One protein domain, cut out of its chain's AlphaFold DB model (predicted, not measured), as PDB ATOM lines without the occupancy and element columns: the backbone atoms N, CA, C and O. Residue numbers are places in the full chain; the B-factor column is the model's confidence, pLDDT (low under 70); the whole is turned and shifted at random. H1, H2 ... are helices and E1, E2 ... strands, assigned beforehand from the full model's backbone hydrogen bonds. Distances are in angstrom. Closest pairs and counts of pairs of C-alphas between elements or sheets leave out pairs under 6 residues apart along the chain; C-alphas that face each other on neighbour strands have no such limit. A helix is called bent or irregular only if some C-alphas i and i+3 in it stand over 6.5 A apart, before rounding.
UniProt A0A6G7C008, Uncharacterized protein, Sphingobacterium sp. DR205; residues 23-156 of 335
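What this domain is: This is residues 23 to 156 of the 335 residues of an uncharacterized protein of Sphingobacterium sp. DR205 (UniProt A0A6G7C008). One twisted antiparallel sheet of seven strands makes the body, a wall with short helices H1 and H3 over one face and no named helix over the other. H1 crosses over the middle of the sheet, H3 lies near the E5 edge, and H2 grazes the sheet near the E1 edge. The printed part has 134 residues, with three named helices and seven strands in the order H1 H2 E1 E2 E3 E4 H3 E5 E6 E7; the sheet's order is E1 E2 E3 E4 E7 E6 E5, and the class is mixed, helices and strands. It is compact, with a radius of gyration of the C-alphas of 14.8 A and spans of 42 by 35 by 23 A.

How they stand to each other: Start at H1, residues 29 to 35, on the sheet at a height of 9.5 A. It is only just over E7, residues 143 to 155, with 3 of its C-alphas, and runs across the strands, at 80 degrees to E7 on the local plane. Next, H2, residues 51 to 57, only just touches H1, with 3 pairs of C-alphas within 8 A, the closest those of Leu 35 and Tyr 53, 6.7 A; H2 only grazes the sheet with residues 51 to 55. Then comes a meander, each strand the antiparallel neighbour of the one before: E1, residues 60 to 63, E2, residues 66 to 68, E3, residues 75 to 83, and E4, residues 86 to 95. Look for N 60 and O 68 at 2.9 A, N 67 and O 76 at 2.9 A, and N 79 and O 90 at 2.9 A. E4 pairs on with E7, N 91 and O 150 being 2.8 A apart. H3, residues 100 to 107, is on the same face as H1, and the closest C-alphas of the two, Pro 29 and Leu 106, are 6.6 A apart; they only just touch, with 3 pairs within 8 A. A second meander is E5, residues 120 to 124, E6, residues 129 to 140, and E7, with N 123 and O 130 at 2.9 A and N 133 and O 149 at 2.8 A. O i to N i+4 pairs within hydrogen-bond range are 0 of 3 in H1, 1 of 3 in H2 and 3 of 4 in H3; O i to N i+3 pairs are 3 of 4 in H1 and 2 of 4 in H2.

Where its parts are: Find C-alpha 29 at (37.556, -22.933, -22.893), where H1 begins; H1 is only just irregular, C-alphas 30 and 33 being 6.7 A apart. E3 is 26.1 A long and E4 28.9 A. E6, 30.8 A, bends by 60 degrees at residue 136. E7, 38.5 A, ends at C-alpha 155, (51.263, -10.175, -13.244).

The domain as a whole: The C-alphas farthest apart, those of Asn 126 and Asn 142, are 43.3 A apart. The printed part has no cut; the long links are H1 to H2 and H3 to E5. Mean pLDDT of the printed part is 87.4, and residues 23 to 27 are under 70.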
ATOM      1  N   PHE A  23      31.955 -29.741 -33.331       56.84
ATOM      2  CA  PHE A  23      32.594 -28.679 -32.569       56.84
ATOM      3  C   PHE A  23      34.083 -29.015 -32.510       56.84
ATOM      4  O   PHE A  23      34.457 -30.049 -31.950       56.84
ATOM      5  N   ALA A  24      34.936 -28.219 -33.166       63.59
ATOM      6  CA  ALA A  24      36.353 -28.548 -33.146       63.59
ATOM      7  C   ALA A  24      36.840 -28.561 -31.701       63.59
ATOM      8  O   ALA A  24      36.573 -27.671 -30.899       63.59
ATOM      9  N   GLN A  25      37.589 -29.599 -31.382       69.19
ATOM     10  CA  GLN A  25      37.982 -29.919 -30.020       69.19
ATOM     11  C   GLN A  25      38.754 -28.768 -29.359       69.19
ATOM     12  O   GLN A  25      38.716 -28.590 -28.157       69.19
ATOM     13  N   LYS A  26      39.380 -27.897 -30.151       67.81
ATOM     14  CA  LYS A  26      40.117 -26.701 -29.712       67.81
ATOM     15  C   LYS A  26      39.225 -25.599 -29.128       67.81
ATOM     16  O   LYS A  26      39.740 -24.700 -28.480       67.81
ATOM     17  N   PHE A  27      37.913 -25.638 -29.374       68.06
ATOM     18  CA  PHE A  27      36.965 -24.598 -28.961       68.06
ATOM     19  C   PHE A  27      36.492 -24.736 -27.516       68.06
ATOM     20  O   PHE A  27      35.679 -23.942 -27.060       68.06
ATOM     21  N   TYR A  28      36.981 -25.719 -26.773       77.19
ATOM     22  CA  TYR A  28      36.685 -25.784 -25.354       77.19
ATOM     23  C   TYR A  28      37.483 -24.725 -24.588       77.19
ATOM     24  O   TYR A  28      38.690 -24.628 -24.805       77.19
ATOM     25  N   PRO A  29      36.859 -23.949 -23.682       77.75
ATOM     26  CA  PRO A  29      37.556 -22.933 -22.893       77.75
ATOM     27  C   PRO A  29      38.816 -23.465 -22.184       77.75
ATOM     28  O   PRO A  29      39.847 -22.795 -22.182       77.75
ATOM     29  N   ARG A  30      38.792 -24.714 -21.686       79.44
ATOM     30  CA  ARG A  30      39.972 -25.369 -21.082       79.44
ATOM     31  C   ARG A  30      41.143 -25.524 -22.045       79.44
ATOM     32  O   ARG A  30      42.279 -25.558 -21.599       79.44
ATOM     33  N   ASN A  31      40.894 -25.582 -23.349       82.19
ATOM     34  CA  ASN A  31      41.939 -25.851 -24.325       82.19
ATOM     35  C   ASN A  31      42.728 -24.609 -24.742       82.19
ATOM     36  O   ASN A  31      43.811 -24.748 -25.309       82.19
ATOM     37  N   PHE A  32      42.248 -23.400 -24.433       85.12
ATOM     38  CA  PHE A  32      42.923 -22.165 -24.842       85.12
ATOM     39  C   PHE A  32      44.323 -22.024 -24.238       85.12
ATOM     40  O   PHE A  32      45.212 -21.500 -24.904       85.12
ATOM     41  N   ILE A  33      44.552 -22.542 -23.026       83.69
ATOM     42  CA  ILE A  33      45.877 -22.526 -22.384       83.69
ATOM     43  C   ILE A  33      46.904 -23.412 -23.101       83.69
ATOM     44  O   ILE A  33      48.098 -23.187 -22.951       83.69
ATOM     45  N   HIS A  34      46.466 -24.395 -23.896       86.25
ATOM     46  CA  HIS A  34      47.362 -25.278 -24.651       86.25
ATOM     47  C   HIS A  34      47.829 -24.659 -25.970       86.25
ATOM     48  O   HIS A  34      48.740 -25.187 -26.606       86.25
ATOM     49  N   LEU A  35      47.211 -23.551 -26.397       90.25
ATOM     50  CA  LEU A  35      47.454 -22.935 -27.701       90.25
ATOM     51  C   LEU A  35      48.719 -22.068 -27.743       90.25
ATOM     52  O   LEU A  35      49.131 -21.679 -28.833       90.25
ATOM     53  N   TYR A  36      49.338 -21.761 -26.602       92.19
ATOM     54  CA  TYR A  36      50.551 -20.945 -26.516       92.19
ATOM     55  C   TYR A  36      51.542 -21.487 -25.488       92.19
ATOM     56  O   TYR A  36      51.191 -22.286 -24.626       92.19
ATOM     57  N   THR A  37      52.794 -21.057 -25.611       93.31
ATOM     58  CA  THR A  37      53.905 -21.435 -24.736       93.31
ATOM     59  C   THR A  37      54.938 -20.311 -24.638       93.31
ATOM     60  O   THR A  37      55.083 -19.528 -25.579       93.31
ATOM     61  N   ASP A  38      55.659 -20.229 -23.521       92.81
ATOM     62  CA  ASP A  38      56.832 -19.364 -23.330       92.81
ATOM     63  C   ASP A  38      58.172 -20.109 -23.513       92.81
ATOM     64  O   ASP A  38      59.244 -19.510 -23.421       92.81
ATOM     65  N   GLU A  39      58.145 -21.400 -23.866       92.44
ATOM     66  CA  GLU A  39      59.359 -22.169 -24.143       92.44
ATOM     67  C   GLU A  39      60.018 -21.752 -25.461       92.44
ATOM     68  O   GLU A  39      59.395 -21.751 -26.530       92.44
ATOM     69  N   GLY A  40      61.317 -21.445 -25.401       86.94
ATOM     70  CA  GLY A  40      62.114 -21.046 -26.566       86.94
ATOM     71  C   GLY A  40      61.715 -19.688 -27.153       86.94
ATOM     72  O   GLY A  40      62.023 -19.405 -28.310       86.94
ATOM     73  N   VAL A  41      60.998 -18.869 -26.382       88.62
ATOM     74  CA  VAL A  41      60.605 -17.511 -26.758       88.62
ATOM     75  C   VAL A  41      61.753 -16.535 -26.457       88.62
ATOM     76  O   VAL A  41      62.503 -16.716 -25.500       88.62
ATOM     77  N   GLN A  42      61.931 -15.519 -27.309       83.94
ATOM     78  CA  GLN A  42      62.931 -14.461 -27.104       83.94
ATOM     79  C   GLN A  42      62.603 -13.639 -25.845       83.94
ATOM     80  O   GLN A  42      61.438 -13.510 -25.483       83.94
ATOM     81  N   ALA A  43      63.618 -13.068 -25.189       76.38
ATOM     82  CA  ALA A  43      63.471 -12.406 -23.884       76.38
ATOM     83  C   ALA A  43      62.492 -11.207 -23.867       76.38
ATOM     84  O   ALA A  43      62.013 -10.824 -22.803       76.38
ATOM     85  N   ASP A  44      62.205 -10.615 -25.025       79.12
ATOM     86  CA  ASP A  44      61.279  -9.496 -25.227       79.12
ATOM     87  C   ASP A  44      59.840  -9.930 -25.571       79.12
ATOM     88  O   ASP A  44      58.935  -9.098 -25.640       79.12
ATOM     89  N   LYS A  45      59.604 -11.229 -25.775       84.00
ATOM     90  CA  LYS A  45      58.295 -11.799 -26.107       84.00
ATOM     91  C   LYS A  45      57.716 -12.547 -24.900       84.00
ATOM     92  O   LYS A  45      58.432 -13.176 -24.131       84.00
ATOM     93  N   ILE A  46      56.391 -12.504 -24.744       90.94
ATOM     94  CA  ILE A  46      55.701 -13.136 -23.601       90.94
ATOM     95  C   ILE A  46      55.417 -14.617 -23.870       90.94
ATOM     96  O   ILE A  46      55.569 -15.454 -22.989       90.94
ATOM     97  N   ALA A  47      54.953 -14.931 -25.078       93.88
ATOM     98  CA  ALA A  47      54.601 -16.278 -25.501       93.88
ATOM     99  C   ALA A  47      54.576 -16.353 -27.035       93.88
ATOM    100  O   ALA A  47      54.512 -15.332 -27.724       93.88
ATOM    101  N   ARG A  48      54.571 -17.573 -27.566       94.12
ATOM    102  CA  ARG A  48      54.301 -17.902 -28.974       94.12
ATOM    103  C   ARG A  48      53.216 -18.968 -29.063       94.12
ATOM    104  O   ARG A  48      52.880 -19.584 -28.054       94.12
ATOM    105  N   LEU A  49      52.677 -19.217 -30.254       94.12
ATOM    106  CA  LEU A  49      51.728 -20.316 -30.453       94.12
ATOM    107  C   LEU A  49      52.411 -21.688 -30.263       94.12
ATOM    108  O   LEU A  49      53.540 -21.902 -30.702       94.12
ATOM    109  N   ASN A  50      51.728 -22.622 -29.595       91.94
ATOM    110  CA  ASN A  50      52.256 -23.949 -29.274       91.94
ATOM    111  C   ASN A  50      52.159 -24.884 -30.490       91.94
ATOM    112  O   ASN A  50      51.123 -25.502 -30.757       91.94
ATOM    113  N   ARG A  51      53.272 -25.009 -31.211       90.62
ATOM    114  CA  ARG A  51      53.400 -25.858 -32.401       90.62
ATOM    115  C   ARG A  51      53.051 -27.326 -32.129       90.62
ATOM    116  O   ARG A  51      52.342 -27.923 -32.937       90.62
ATOM    117  N   SER A  52      53.505 -27.887 -31.006       86.12
ATOM    118  CA  SER A  52      53.292 -29.302 -30.665       86.12
ATOM    119  C   SER A  52      51.814 -29.643 -30.491       86.12
ATOM    120  O   SER A  52      51.380 -30.710 -30.914       86.12
ATOM    121  N   TYR A  53      51.018 -28.712 -29.960       85.88
ATOM    122  CA  TYR A  53      49.566 -28.876 -29.862       85.88
ATOM    123  C   TYR A  53      48.848 -28.607 -31.193       85.88
ATOM    124  O   TYR A  53      47.875 -29.277 -31.529       85.88
ATOM    125  N   LEU A  54      49.301 -27.626 -31.980       87.31
ATOM    126  CA  LEU A  54      48.579 -27.180 -33.177       87.31
ATOM    127  C   LEU A  54      48.769 -28.094 -34.393       87.31
ATOM    128  O   LEU A  54      47.792 -28.349 -35.104       87.31
ATOM    129  N   LEU A  55      49.974 -28.615 -34.636       84.75
ATOM    130  CA  LEU A  55      50.253 -29.418 -35.834       84.75
ATOM    131  C   LEU A  55      49.420 -30.707 -35.936       84.75
ATOM    132  O   LEU A  55      48.822 -30.920 -36.997       84.75
ATOM    133  N   PRO A  56      49.280 -31.537 -34.877       78.44
ATOM    134  CA  PRO A  56      48.465 -32.757 -34.936       78.44
ATOM    135  C   PRO A  56      46.999 -32.491 -35.285       78.44
ATOM    136  O   PRO A  56      46.263 -33.383 -35.691       78.44
ATOM    137  N   THR A  57      46.565 -31.242 -35.137       78.12
ATOM    138  CA  THR A  57      45.185 -30.835 -35.344       78.12
ATOM    139  C   THR A  57      44.906 -30.226 -36.721       78.12
ATOM    140  O   THR A  57      43.829 -29.658 -36.927       78.12
ATOM    141  N   GLY A  58      45.873 -30.297 -37.642       83.19
ATOM    142  CA  GLY A  58      45.737 -29.858 -39.035       83.19
ATOM    143  C   GLY A  58      46.042 -28.381 -39.295       83.19
ATOM    144  O   GLY A  58      45.963 -27.939 -40.442       83.19
ATOM    145  N   PHE A  59      46.406 -27.607 -38.267       89.06
ATOM    146  CA  PHE A  59      46.896 -26.244 -38.463       89.06
ATOM    147  C   PHE A  59      48.302 -26.250 -39.055       89.06
ATOM    148  O   PHE A  59      49.142 -27.064 -38.682       89.06
ATOM    149  N   GLN A  60      48.565 -25.299 -39.944       93.25
ATOM    150  CA  GLN A  60      49.886 -25.048 -40.498       93.25
ATOM    151  C   GLN A  60      50.394 -23.693 -40.022       93.25
ATOM    152  O   GLN A  60      49.645 -22.714 -39.967       93.25
ATOM    153  N   GLU A  61      51.670 -23.664 -39.669       94.44
ATOM    154  CA  GLU A  61      52.375 -22.458 -39.263       94.44
ATOM    155  C   GLU A  61      52.569 -21.529 -40.467       94.44
ATOM    156  O   GLU A  61      53.066 -21.949 -41.511       94.44
ATOM    157  N   VAL A  62      52.168 -20.266 -40.318       94.75
ATOM    158  CA  VAL A  62      52.501 -19.192 -41.266       94.75
ATOM    159  C   VAL A  62      53.655 -18.362 -40.712       94.75
ATOM    160  O   VAL A  62      54.574 -18.006 -41.444       94.75
ATOM    161  N   ASN A  63      53.594 -18.050 -39.417       90.44
ATOM    162  CA  ASN A  63      54.662 -17.447 -38.621       90.44
ATOM    163  C   ASN A  63      54.406 -17.714 -37.122       90.44
ATOM    164  O   ASN A  63      53.348 -18.237 -36.765       90.44
ATOM    165  N   ASP A  64      55.320 -17.269 -36.250       85.56
ATOM    166  CA  ASP A  64      55.257 -17.432 -34.782       85.56
ATOM    167  C   ASP A  64      53.905 -17.057 -34.138       85.56
ATOM    168  O   ASP A  64      53.547 -17.561 -33.070       85.56
ATOM    169  N   SER A  65      53.172 -16.132 -34.761       91.81
ATOM    170  CA  SER A  65      51.927 -15.552 -34.252       91.81
ATOM    171  C   SER A  65      50.678 -15.962 -35.024       91.81
ATOM    172  O   SER A  65      49.594 -15.536 -34.635       91.81
ATOM    173  N   LEU A  66      50.788 -16.749 -36.101       95.12
ATOM    174  CA  LEU A  66      49.662 -17.072 -36.978       95.12
ATOM    175  C   LEU A  66      49.733 -18.502 -37.512       95.12
ATOM    176  O   LEU A  66      50.678 -18.888 -38.200       95.12
ATOM    177  N   TYR A  67      48.659 -19.245 -37.268       95.44
ATOM    178  CA  TYR A  67      48.426 -20.577 -37.809       95.44
ATOM    179  C   TYR A  67      47.124 -20.590 -38.613       95.44
ATOM    180  O   TYR A  67      46.123 -19.986 -38.218       95.44
ATOM    181  N   ILE A  68      47.127 -21.296 -39.745       92.56
ATOM    182  CA  ILE A  68      45.970 -21.410 -40.639       92.56
ATOM    183  C   ILE A  68      45.695 -22.878 -40.941       92.56
ATOM    184  O   ILE A  68      46.602 -23.644 -41.253       92.56
ATOM    185  N   HIS A  69      44.428 -23.277 -40.870       90.19
ATOM    186  CA  HIS A  69      44.002 -24.597 -41.311       90.19
ATOM    187  C   HIS A  69      43.684 -24.541 -42.816       90.19
ATOM    188  O   HIS A  69      42.742 -23.850 -43.222       90.19
ATOM    189  N   PRO A  70      44.428 -25.248 -43.687       86.75
ATOM    190  CA  PRO A  70      44.350 -25.019 -45.130       86.75
ATOM    191  C   PRO A  70      43.000 -25.427 -45.742       86.75
ATOM    192  O   PRO A  70      42.545 -24.776 -46.689       86.75
ATOM    193  N   GLN A  71      42.342 -26.453 -45.188       84.50
ATOM    194  CA  GLN A  71      41.025 -26.936 -45.618       84.50
ATOM    195  C   GLN A  71      39.868 -26.076 -45.083       84.50
ATOM    196  O   GLN A  71      39.015 -25.638 -45.859       84.50
ATOM    197  N   THR A  72      39.817 -25.823 -43.769       84.25
ATOM    198  CA  THR A  72      38.683 -25.115 -43.143       84.25
ATOM    199  C   THR A  72      38.790 -23.596 -43.265       84.25
ATOM    200  O   THR A  72      37.771 -22.915 -43.183       84.25
ATOM    201  N   LYS A  73      39.993 -23.071 -43.554       86.50
ATOM    202  CA  LYS A  73      40.347 -21.639 -43.558       86.50
ATOM    203  C   LYS A  73      40.266 -20.970 -42.187       86.50
ATOM    204  O   LYS A  73      40.362 -19.747 -42.103       86.50
ATOM    205  N   GLU A  74      40.136 -21.761 -41.128       89.00
ATOM    206  CA  GLU A  74      40.216 -21.277 -39.755       89.00
ATOM    207  C   GLU A  74      41.596 -20.685 -39.483       89.00
ATOM    208  O   GLU A  74      42.602 -21.131 -40.049       89.00
ATOM    209  N   ARG A  75      41.645 -19.662 -38.630       92.25
ATOM    210  CA  ARG A  75      42.875 -18.916 -38.345       92.25
ATOM    211  C   ARG A  75      43.011 -18.685 -36.863       92.25
ATOM    212  O   ARG A  75      42.100 -18.125 -36.263       92.25
ATOM    213  N   LEU A  76      44.152 -19.057 -36.309       93.69
ATOM    214  CA  LEU A  76      44.510 -18.771 -34.932       93.69
ATOM    215  C   LEU A  76      45.668 -17.782 -34.924       93.69
ATOM    216  O   LEU A  76      46.701 -18.047 -35.534       93.69
ATOM    217  N   SER A  77      45.496 -16.663 -34.231       95.06
ATOM    218  CA  SER A  77      46.550 -15.671 -34.063       95.06
ATOM    219  C   SER A  77      46.756 -15.292 -32.607       95.06
ATOM    220  O   SER A  77      45.781 -15.155 -31.867       95.06
ATOM    221  N   LEU A  78      48.007 -15.060 -32.225       95.88
ATOM    222  CA  LEU A  78      48.390 -14.591 -30.898       95.88
ATOM    223  C   LEU A  78      48.957 -13.175 -30.990       95.88
ATOM    224  O   LEU A  78      49.885 -12.919 -31.749       95.88
ATOM    225  N   SER A  79      48.418 -12.273 -30.179       95.38
ATOM    226  CA  SER A  79      49.011 -10.967 -29.903       95.38
ATOM    227  C   SER A  79      49.387 -10.900 -28.431       95.38
ATOM    228  O   SER A  79      48.638 -11.376 -27.576       95.38
ATOM    229  N   THR A  80      50.544 -10.323 -28.130       94.31
ATOM    230  CA  THR A  80      51.040 -10.196 -26.760       94.31
ATOM    231  C   THR A  80      51.394  -8.751 -26.476       94.31
ATOM    232  O   THR A  80      52.013  -8.097 -27.317       94.31
ATOM    233  N   ARG A  81      51.055  -8.257 -25.289       94.00
ATOM    234  CA  ARG A  81      51.416  -6.910 -24.855       94.00
ATOM    235  C   ARG A  81      51.987  -6.956 -23.450       94.00
ATOM    236  O   ARG A  81      51.412  -7.571 -22.559       94.00
ATOM    237  N   GLN A  82      53.104  -6.272 -23.257       91.56
ATOM    238  CA  GLN A  82      53.663  -6.030 -21.938       91.56
ATOM    239  C   GLN A  82      53.400  -4.573 -21.566       91.56
ATOM    240  O   GLN A  82      53.796  -3.668 -22.299       91.56
ATOM    241  N   GLN A  83      52.710  -4.339 -20.453       86.94
ATOM    242  CA  GLN A  83      52.446  -2.993 -19.952       86.94
ATOM    243  C   GLN A  83      52.627  -2.976 -18.433       86.94
ATOM    244  O   GLN A  83      52.075  -3.815 -17.725       86.94
ATOM    245  N   ASP A  84      53.420  -2.028 -17.933       86.06
ATOM    246  CA  ASP A  84      53.715  -1.864 -16.505       86.06
ATOM    247  C   ASP A  84      54.241  -3.162 -15.863       86.06
ATOM    248  O   ASP A  84      55.271  -3.687 -16.295       86.06
ATOM    249  N   ASN A  85      53.541  -3.702 -14.858       89.62
ATOM    250  CA  ASN A  85      53.839  -4.987 -14.218       89.62
ATOM    251  C   ASN A  85      52.922  -6.133 -14.689       89.62
ATOM    252  O   ASN A  85      52.843  -7.173 -14.037       89.62
ATOM    253  N   LYS A  86      52.225  -5.958 -15.818       93.50
ATOM    254  CA  LYS A  86      51.283  -6.933 -16.371       93.50
ATOM    255  C   LYS A  86      51.736  -7.448 -17.740       93.50
ATOM    256  O   LYS A  86      52.357  -6.740 -18.538       93.50
ATOM    257  N   ASN A  87      51.385  -8.699 -17.997       94.81
ATOM    258  CA  ASN A  87      51.450  -9.355 -19.292       94.81
ATOM    259  C   ASN A  87      50.020  -9.577 -19.797       94.81
ATOM    260  O   ASN A  87      49.151 -10.009 -19.040       94.81
ATOM    261  N   GLU A  88      49.793  -9.318 -21.081       95.38
ATOM    262  CA  GLU A  88      48.528  -9.560 -21.767       95.38
ATOM    263  C   GLU A  88      48.754 -10.518 -22.938       95.38
ATOM    264  O   GLU A  88      49.625 -10.293 -23.783       95.38
ATOM    265  N   LEU A  89      47.943 -11.569 -23.006       95.31
ATOM    266  CA  LEU A  89      47.877 -12.504 -24.123       95.31
ATOM    267  C   LEU A  89      46.486 -12.437 -24.737       95.31
ATOM    268  O   LEU A  89      45.495 -12.727 -24.070       95.31
ATOM    269  N   LEU A  90      46.416 -12.083 -26.016       95.50
ATOM    270  CA  LEU A  90      45.193 -12.070 -26.802       95.50
ATOM    271  C   LEU A  90      45.285 -13.131 -27.895       95.50
ATOM    272  O   LEU A  90      45.896 -12.922 -28.944       95.50
ATOM    273  N   LEU A  91      44.619 -14.256 -27.669       95.00
ATOM    274  CA  LEU A  91      44.339 -15.225 -28.717       95.00
ATOM    275  C   LEU A  91      43.101 -14.781 -29.488       95.00
ATOM    276  O   LEU A  91      42.041 -14.562 -28.905       95.00
ATOM    277  N   THR A  92      43.214 -14.690 -30.805       94.12
ATOM    278  CA  THR A  92      42.073 -14.512 -31.705       94.12
ATOM    279  C   THR A  92      41.931 -15.761 -32.550       94.12
ATOM    280  O   THR A  92      42.873 -16.162 -33.232       94.12
ATOM    281  N   TYR A  93      40.752 -16.367 -32.505       91.50
ATOM    282  CA  TYR A  93      40.427 -17.549 -33.273       91.50
ATOM    283  C   TYR A  93      39.239 -17.285 -34.197       91.50
ATOM    284  O   TYR A  93      38.166 -16.881 -33.751       91.50
ATOM    285  N   ILE A  94      39.445 -17.497 -35.494       91.00
ATOM    286  CA  ILE A  94      38.439 -17.339 -36.543       91.00
ATOM    287  C   ILE A  94      37.981 -18.728 -36.977       91.00
ATOM    288  O   ILE A  94      38.803 -19.536 -37.418       91.00
ATOM    289  N   THR A  95      36.680 -18.988 -36.870       87.44
ATOM    290  CA  THR A  95      36.099 -20.328 -36.992       87.44
ATOM    291  C   THR A  95      34.836 -20.397 -37.837       87.44
ATOM    292  O   THR A  95      34.045 -19.464 -37.856       87.44
ATOM    293  N   ALA A  96      34.616 -21.529 -38.506       83.25
ATOM    294  CA  ALA A  96      33.350 -21.838 -39.173       83.25
ATOM    295  C   ALA A  96      32.340 -22.570 -38.261       83.25
ATOM    296  O   ALA A  96      31.243 -22.901 -38.710       83.25
ATOM    297  N   ALA A  97      32.719 -22.887 -37.020       81.00
ATOM    298  CA  ALA A  97      31.928 -23.693 -36.099       81.00
ATOM    299  C   ALA A  97      30.755 -22.914 -35.494       81.00
ATOM    300  O   ALA A  97      30.859 -21.724 -35.199       81.00
ATOM    301  N   ASP A  98      29.660 -23.625 -35.233       80.56
ATOM    302  CA  ASP A  98      28.530 -23.096 -34.476       80.56
ATOM    303  C   ASP A  98      28.959 -22.769 -33.032       80.56
ATOM    304  O   ASP A  98      29.493 -23.616 -32.309       80.56
ATOM    305  N   LEU A  99      28.728 -21.522 -32.611       84.69
ATOM    306  CA  LEU A  99      29.123 -21.025 -31.293       84.69
ATOM    307  C   LEU A  99      28.105 -21.305 -30.180       84.69
ATOM    308  O   LEU A  99      28.369 -20.955 -29.031       84.69
ATOM    309  N   SER A 100      26.952 -21.910 -30.469       82.69
ATOM    310  CA  SER A 100      25.929 -22.224 -29.460       82.69
ATOM    311  C   SER A 100      26.484 -23.098 -28.332       82.69
ATOM    312  O   SER A 100      26.342 -22.756 -27.156       82.69
ATOM    313  N   VAL A 101      27.203 -24.167 -28.687       79.38
ATOM    314  CA  VAL A 101      27.874 -25.064 -27.733       79.38
ATOM    315  C   VAL A 101      28.965 -24.324 -26.961       79.38
ATOM    316  O   VAL A 101      29.053 -24.465 -25.745       79.38
ATOM    317  N   PHE A 102      29.752 -23.482 -27.637       84.81
ATOM    318  CA  PHE A 102      30.791 -22.679 -26.989       84.81
ATOM    319  C   PHE A 102      30.215 -21.735 -25.931       84.81
ATOM    320  O   PHE A 102      30.705 -21.699 -24.806       84.81
ATOM    321  N   ARG A 103      29.147 -21.001 -26.267       87.19
ATOM    322  CA  ARG A 103      28.479 -20.061 -25.355       87.19
ATOM    323  C   ARG A 103      27.915 -20.764 -24.127       87.19
ATOM    324  O   ARG A 103      28.143 -20.297 -23.017       87.19
ATOM    325  N   ALA A 104      27.228 -21.892 -24.322       84.50
ATOM    326  CA  ALA A 104      26.752 -22.709 -23.209       84.50
ATOM    327  C   ALA A 104      27.929 -23.171 -22.335       84.50
ATOM    328  O   ALA A 104      27.891 -23.051 -21.113       84.50
ATOM    329  N   ARG A 105      29.026 -23.605 -22.967       83.31
ATOM    330  CA  ARG A 105      30.195 -24.108 -22.251       83.31
ATOM    331  C   ARG A 105      30.970 -23.040 -21.482       83.31
ATOM    332  O   ARG A 105      31.531 -23.365 -20.444       83.31
ATOM    333  N   LEU A 106      31.002 -21.793 -21.946       87.81
ATOM    334  CA  LEU A 106      31.621 -20.687 -21.205       87.81
ATOM    335  C   LEU A 106      30.948 -20.455 -19.844       87.81
ATOM    336  O   LEU A 106      31.635 -20.159 -18.873       87.81
ATOM    337  N   LEU A 107      29.627 -20.629 -19.761       84.25
ATOM    338  CA  LEU A 107      28.878 -20.488 -18.507       84.25
ATOM    339  C   LEU A 107      29.141 -21.651 -17.538       84.25
ATOM    340  O   LEU A 107      29.174 -21.452 -16.325       84.25
ATOM    341  N   ASP A 108      29.391 -22.844 -18.078       81.25
ATOM    342  CA  ASP A 108      29.747 -24.046 -17.313       81.25
ATOM    343  C   ASP A 108      31.260 -24.185 -17.067       81.25
ATOM    344  O   ASP A 108      31.713 -25.183 -16.499       81.25
ATOM    345  N   TYR A 109      32.064 -23.232 -17.544       77.81
ATOM    346  CA  TYR A 109      33.511 -23.284 -17.416       77.81
ATOM    347  C   TYR A 109      33.907 -23.110 -15.954       77.81
ATOM    348  O   TYR A 109      33.394 -22.243 -15.254       77.81
ATOM    349  N   GLU A 110      34.854 -23.918 -15.491       71.69
ATOM    350  CA  GLU A 110      35.525 -23.676 -14.221       71.69
ATOM    351  C   GLU A 110      36.869 -23.020 -14.532       71.69
ATOM    352  O   GLU A 110      37.708 -23.659 -15.176       71.69
ATOM    353  N   PRO A 111      37.092 -21.771 -14.101       71.69
ATOM    354  CA  PRO A 111      36.283 -20.998 -13.152       71.69
ATOM    355  C   PRO A 111      35.078 -20.275 -13.790       71.69
ATOM    356  O   PRO A 111      35.188 -19.749 -14.897       71.69
ATOM    357  N   LYS A 112      33.946 -20.235 -13.066       79.75
ATOM    358  CA  LYS A 112      32.657 -19.699 -13.550       79.75
ATOM    359  C   LYS A 112      32.822 -18.272 -14.075       79.75
ATOM    360  O   LYS A 112      33.175 -17.378 -13.310       79.75
ATOM    361  N   LEU A 113      32.574 -18.076 -15.370       88.69
ATOM    362  CA  LEU A 113      32.645 -16.768 -16.020       88.69
ATOM    363  C   LEU A 113      31.345 -15.993 -15.785       88.69
ATOM    364  O   LEU A 113      30.251 -16.512 -16.003       88.69
ATOM    365  N   GLU A 114      31.463 -14.725 -15.414       91.50
ATOM    366  CA  GLU A 114      30.356 -13.776 -15.402       91.50
ATOM    367  C   GLU A 114      30.118 -13.246 -16.817       91.50
ATOM    368  O   GLU A 114      31.047 -12.836 -17.518       91.50
ATOM    369  N   GLN A 115      28.861 -13.242 -17.256       93.00
ATOM    370  CA  GLN A 115      28.491 -12.632 -18.525       93.00
ATOM    371  C   GLN A 115      28.322 -11.119 -18.333       93.00
ATOM    372  O   GLN A 115      27.374 -10.675 -17.691       93.00
ATOM    373  N   ILE A 116      29.241 -10.333 -18.896       93.44
ATOM    374  CA  ILE A 116      29.252  -8.866 -18.770       93.44
ATOM    375  C   ILE A 116      28.299  -8.223 -19.785       93.44
ATOM    376  O   ILE A 116      27.637  -7.231 -19.492       93.44
ATOM    377  N   ASP A 117      28.210  -8.807 -20.981       92.31
ATOM    378  CA  ASP A 117      27.275  -8.410 -22.034       92.31
ATOM    379  C   ASP A 117      26.920  -9.617 -22.931       92.31
ATOM    380  O   ASP A 117      27.347 -10.749 -22.689       92.31
ATOM    381  N   ALA A 118      26.129  -9.409 -23.989       88.62
ATOM    382  CA  ALA A 118      25.671 -10.481 -24.885       88.62
ATOM    383  C   ALA A 118      26.803 -11.314 -25.533       88.62
ATOM    384  O   ALA A 118      26.567 -12.432 -25.997       88.62
ATOM    385  N   ASN A 119      28.022 -10.782 -25.590       92.75
ATOM    386  CA  ASN A 119      29.158 -11.364 -26.291       92.75
ATOM    387  C   ASN A 119      30.444 -11.433 -25.458       92.75
ATOM    388  O   ASN A 119      31.427 -11.984 -25.954       92.75
ATOM    389  N   THR A 120      30.449 -10.934 -24.223       94.38
ATOM    390  CA  THR A 120      31.627 -10.902 -23.352       94.38
ATOM    391  C   THR A 120      31.391 -11.681 -22.061       94.38
ATOM    392  O   THR A 120      30.443 -11.417 -21.322       94.38
ATOM    393  N   TYR A 121      32.306 -12.602 -21.762       93.94
ATOM    394  CA  TYR A 121      32.312 -13.442 -20.565       93.94
ATOM    395  C   TYR A 121      33.649 -13.272 -19.849       93.94
ATOM    396  O   TYR A 121      34.699 -13.336 -20.490       93.94
ATOM    397  N   GLN A 122      33.646 -13.045 -18.541       93.94
ATOM    398  CA  GLN A 122      34.851 -12.706 -17.789       93.94
ATOM    399  C   GLN A 122      34.866 -13.360 -16.412       93.94
ATOM    400  O   GLN A 122      33.859 -13.384 -15.721       93.94
ATOM    401  N   ALA A 123      36.039 -13.801 -15.969       90.62
ATOM    402  CA  ALA A 123      36.326 -14.006 -14.557       90.62
ATOM    403  C   ALA A 123      37.548 -13.169 -14.169       90.62
ATOM    404  O   ALA A 123      38.580 -13.197 -14.846       90.62
ATOM    405  N   ALA A 124      37.415 -12.408 -13.086       86.19
ATOM    406  CA  ALA A 124      38.509 -11.664 -12.485       86.19
ATOM    407  C   ALA A 124      38.907 -12.351 -11.176       86.19
ATOM    408  O   ALA A 124      38.089 -12.504 -10.272       86.19
ATOM    409  N   PHE A 125      40.164 -12.772 -11.088       82.81
ATOM    410  CA  PHE A 125      40.781 -13.254  -9.855       82.81
ATOM    411  C   PHE A 125      41.667 -12.148  -9.284       82.81
ATOM    412  O   PHE A 125      41.918 -11.146  -9.953       82.81
ATOM    413  N   ASN A 126      42.200 -12.354  -8.076       76.56
ATOM    414  CA  ASN A 126      43.113 -11.392  -7.449       76.56
ATOM    415  C   ASN A 126      44.276 -10.984  -8.376       76.56
ATOM    416  O   ASN A 126      44.650  -9.816  -8.382       76.56
ATOM    417  N   ASN A 127      44.793 -11.915  -9.191       79.62
ATOM    418  CA  ASN A 127      45.921 -11.655 -10.091       79.62
ATOM    419  C   ASN A 127      45.555 -11.788 -11.582       79.62
ATOM    420  O   ASN A 127      45.736 -10.805 -12.311       79.62
ATOM    421  N   PRO A 128      45.067 -12.948 -12.082       90.94
ATOM    422  CA  PRO A 128      44.699 -13.058 -13.486       90.94
ATOM    423  C   PRO A 128      43.281 -12.558 -13.783       90.94
ATOM    424  O   PRO A 128      42.341 -12.801 -13.028       90.94
ATOM    425  N   VAL A 129      43.108 -11.951 -14.953       92.62
ATOM    426  CA  VAL A 129      41.803 -11.728 -15.583       92.62
ATOM    427  C   VAL A 129      41.707 -12.628 -16.803       92.62
ATOM    428  O   VAL A 129      42.572 -12.587 -17.678       92.62
ATOM    429  N   VAL A 130      40.641 -13.419 -16.865       93.19
ATOM    430  CA  VAL A 130      40.303 -14.265 -18.009       93.19
ATOM    431  C   VAL A 130      39.058 -13.698 -18.669       93.19
ATOM    432  O   VAL A 130      38.029 -13.547 -18.012       93.19
ATOM    433  N   ARG A 131      39.125 -13.395 -19.965       94.06
ATOM    434  CA  ARG A 131      37.993 -12.845 -20.718       94.06
ATOM    435  C   ARG A 131      37.844 -13.522 -22.075       94.06
ATOM    436  O   ARG A 131      38.791 -13.585 -22.851       94.06
ATOM    437  N   TYR A 132      36.628 -13.941 -22.390       94.06
ATOM    438  CA  TYR A 132      36.212 -14.408 -23.707       94.06
ATOM    439  C   TYR A 132      35.291 -13.373 -24.351       94.06
ATOM    440  O   TYR A 132      34.369 -12.877 -23.710       94.06
ATOM    441  N   MET A 133      35.532 -13.045 -25.618       94.81
ATOM    442  CA  MET A 133      34.727 -12.106 -26.399       94.81
ATOM    443  C   MET A 133      34.363 -12.742 -27.738       94.81
ATOM    444  O   MET A 133      35.234 -13.257 -28.439       94.81
ATOM    445  N   ILE A 134      33.093 -12.679 -28.121       92.44
ATOM    446  CA  ILE A 134      32.606 -13.149 -29.419       92.44
ATOM    447  C   ILE A 134      32.348 -11.922 -30.290       92.44
ATOM    448  O   ILE A 134      31.359 -11.214 -30.126       92.44
ATOM    449  N   ALA A 135      33.284 -11.629 -31.188       88.31
ATOM    450  CA  ALA A 135      33.180 -10.497 -32.095       88.31
ATOM    451  C   ALA A 135      32.293 -10.829 -33.307       88.31
ATOM    452  O   ALA A 135      31.903 -11.977 -33.525       88.31
ATOM    453  N   GLY A 136      31.979  -9.798 -34.095       81.81
ATOM    454  CA  GLY A 136      31.217  -9.946 -35.330       81.81
ATOM    455  C   GLY A 136      31.888 -10.879 -36.338       81.81
ATOM    456  O   GLY A 136      33.096 -11.137 -36.298       81.81
ATOM    457  N   ASP A 137      31.076 -11.382 -37.258       87.25
ATOM    458  CA  ASP A 137      31.533 -12.360 -38.233       87.25
ATOM    459  C   ASP A 137      32.426 -11.717 -39.290       87.25
ATOM    460  O   ASP A 137      32.199 -10.597 -39.743       87.25
ATOM    461  N   THR A 138      33.446 -12.459 -39.699       83.12
ATOM    462  CA  THR A 138      34.369 -12.086 -40.765       83.12
ATOM    463  C   THR A 138      34.073 -12.934 -41.994       83.12
ATOM    464  O   THR A 138      33.954 -14.157 -41.904       83.12
ATOM    465  N   ALA A 139      33.960 -12.296 -43.157       84.44
ATOM    466  CA  ALA A 139      33.868 -13.000 -44.428       84.44
ATOM    467  C   ALA A 139      35.278 -13.292 -44.958       84.44
ATOM    468  O   ALA A 139      36.060 -12.371 -45.182       84.44
ATOM    469  N   ILE A 140      35.601 -14.568 -45.164       82.25
ATOM    470  CA  ILE A 140      36.862 -15.012 -45.776       82.25
ATOM    471  C   ILE A 140      36.512 -15.998 -46.885       82.25
ATOM    472  O   ILE A 140      35.844 -16.995 -46.623       82.25
ATOM    473  N   ASP A 141      36.932 -15.722 -48.121       79.88
ATOM    474  CA  ASP A 141      36.643 -16.551 -49.303       79.88
ATOM    475  C   ASP A 141      35.145 -16.909 -49.438       79.88
ATOM    476  O   ASP A 141      34.777 -18.063 -49.657       79.88
ATOM    477  N   ASN A 142      34.261 -15.919 -49.249       80.50
ATOM    478  CA  ASN A 142      32.796 -16.070 -49.230       80.50
ATOM    479  C   ASN A 142      32.237 -17.010 -48.140       80.50
ATOM    480  O   ASN A 142      31.051 -17.340 -48.159       80.50
ATOM    481  N   LYS A 143      33.052 -17.420 -47.161       80.94
ATOM    482  CA  LYS A 143      32.602 -18.128 -45.959       80.94
ATOM    483  C   LYS A 143      32.445 -17.148 -44.807       80.94
ATOM    484  O   LYS A 143      33.339 -16.352 -44.528       80.94
ATOM    485  N   ARG A 144      31.306 -17.231 -44.123       85.81
ATOM    486  CA  ARG A 144      31.053 -16.519 -42.870       85.81
ATOM    487  C   ARG A 144      31.762 -17.265 -41.746       85.81
ATOM    488  O   ARG A 144      31.446 -18.427 -41.504       85.81
ATOM    489  N   LEU A 145      32.720 -16.611 -41.102       89.06
ATOM    490  CA  LEU A 145      33.478 -17.160 -39.985       89.06
ATOM    491  C   LEU A 145      33.251 -16.305 -38.740       89.06
ATOM    492  O   LEU A 145      33.275 -15.078 -38.806       89.06
ATOM    493  N   HIS A 146      33.050 -16.946 -37.602       90.50
ATOM    494  CA  HIS A 146      32.888 -16.299 -36.314       90.50
ATOM    495  C   HIS A 146      34.248 -15.989 -35.693       90.50
ATOM    496  O   HIS A 146      35.187 -16.780 -35.810       90.50
ATOM    497  N   THR A 147      34.355 -14.855 -35.002       92.31
ATOM    498  CA  THR A 147      35.598 -14.447 -34.338       92.31
ATOM    499  C   THR A 147      35.458 -14.583 -32.830       92.31
ATOM    500  O   THR A 147      34.669 -13.880 -32.203       92.31
ATOM    501  N   ILE A 148      36.269 -15.450 -32.235       92.56
ATOM    502  CA  ILE A 148      36.395 -15.615 -30.788       92.56
ATOM    503  C   ILE A 148      37.713 -14.981 -30.359       92.56
ATOM    504  O   ILE A 148      38.752 -15.204 -30.976       92.56
ATOM    505  N   LYS A 149      37.694 -14.205 -29.284       93.88
ATOM    506  CA  LYS A 149      38.891 -13.663 -28.654       93.88
ATOM    507  C   LYS A 149      38.973 -14.156 -27.221       93.88
ATOM    508  O   LYS A 149      37.997 -14.057 -26.485       93.88
ATOM    509  N   PHE A 150      40.138 -14.642 -26.831       94.19
ATOM    510  CA  PHE A 150      40.478 -14.977 -25.459       94.19
ATOM    511  C   PHE A 150      41.600 -14.055 -25.001       94.19
ATOM    512  O   PHE A 150      42.660 -14.009 -25.622       94.19
ATOM    513  N   LEU A 151      41.341 -13.315 -23.933       94.88
ATOM    514  CA  LEU A 151      42.267 -12.392 -23.305       94.88
ATOM    515  C   LEU A 151      42.627 -12.920 -21.917       94.88
ATOM    516  O   LEU A 151      41.745 -13.123 -21.080       94.88
ATOM    517  N   LEU A 152      43.923 -13.098 -21.683       94.56
ATOM    518  CA  LEU A 152      44.501 -13.384 -20.378       94.56
ATOM    519  C   LEU A 152      45.394 -12.211 -19.972       94.56
ATOM    520  O   LEU A 152      46.354 -11.902 -20.672       94.56
ATOM    521  N   ILE A 153      45.092 -11.581 -18.839       94.81
ATOM    522  CA  ILE A 153      45.922 -10.533 -18.227       94.81
ATOM    523  C   ILE A 153      46.442 -11.073 -16.904       94.81
ATOM    524  O   ILE A 153      45.649 -11.598 -16.132       94.81
ATOM    525  N   TYR A 154      47.736 -10.958 -16.620       94.50
ATOM    526  CA  TYR A 154      48.336 -11.477 -15.386       94.50
ATOM    527  C   TYR A 154      49.598 -10.702 -14.987       94.50
ATOM    528  O   TYR A 154      50.173  -9.988 -15.805       94.50
ATOM    529  N   ASP A 155      50.029 -10.813 -13.728       93.56
ATOM    530  CA  ASP A 155      51.263 -10.175 -13.244       93.56
ATOM    531  C   ASP A 155      52.528 -10.806 -13.826       93.56
ATOM    532  O   ASP A 155      52.621 -12.024 -14.000       93.56
ATOM    533  N   LYS A 156      53.551  -9.980 -14.055       87.75
ATOM    534  CA  LYS A 156      54.893 -10.471 -14.385       87.75
ATOM    535  C   LYS A 156      55.385 -11.384 -13.259       87.75
ATOM    536  O   LYS A 156      55.386 -11.004 -12.093       87.75
TER     537      LYS A 156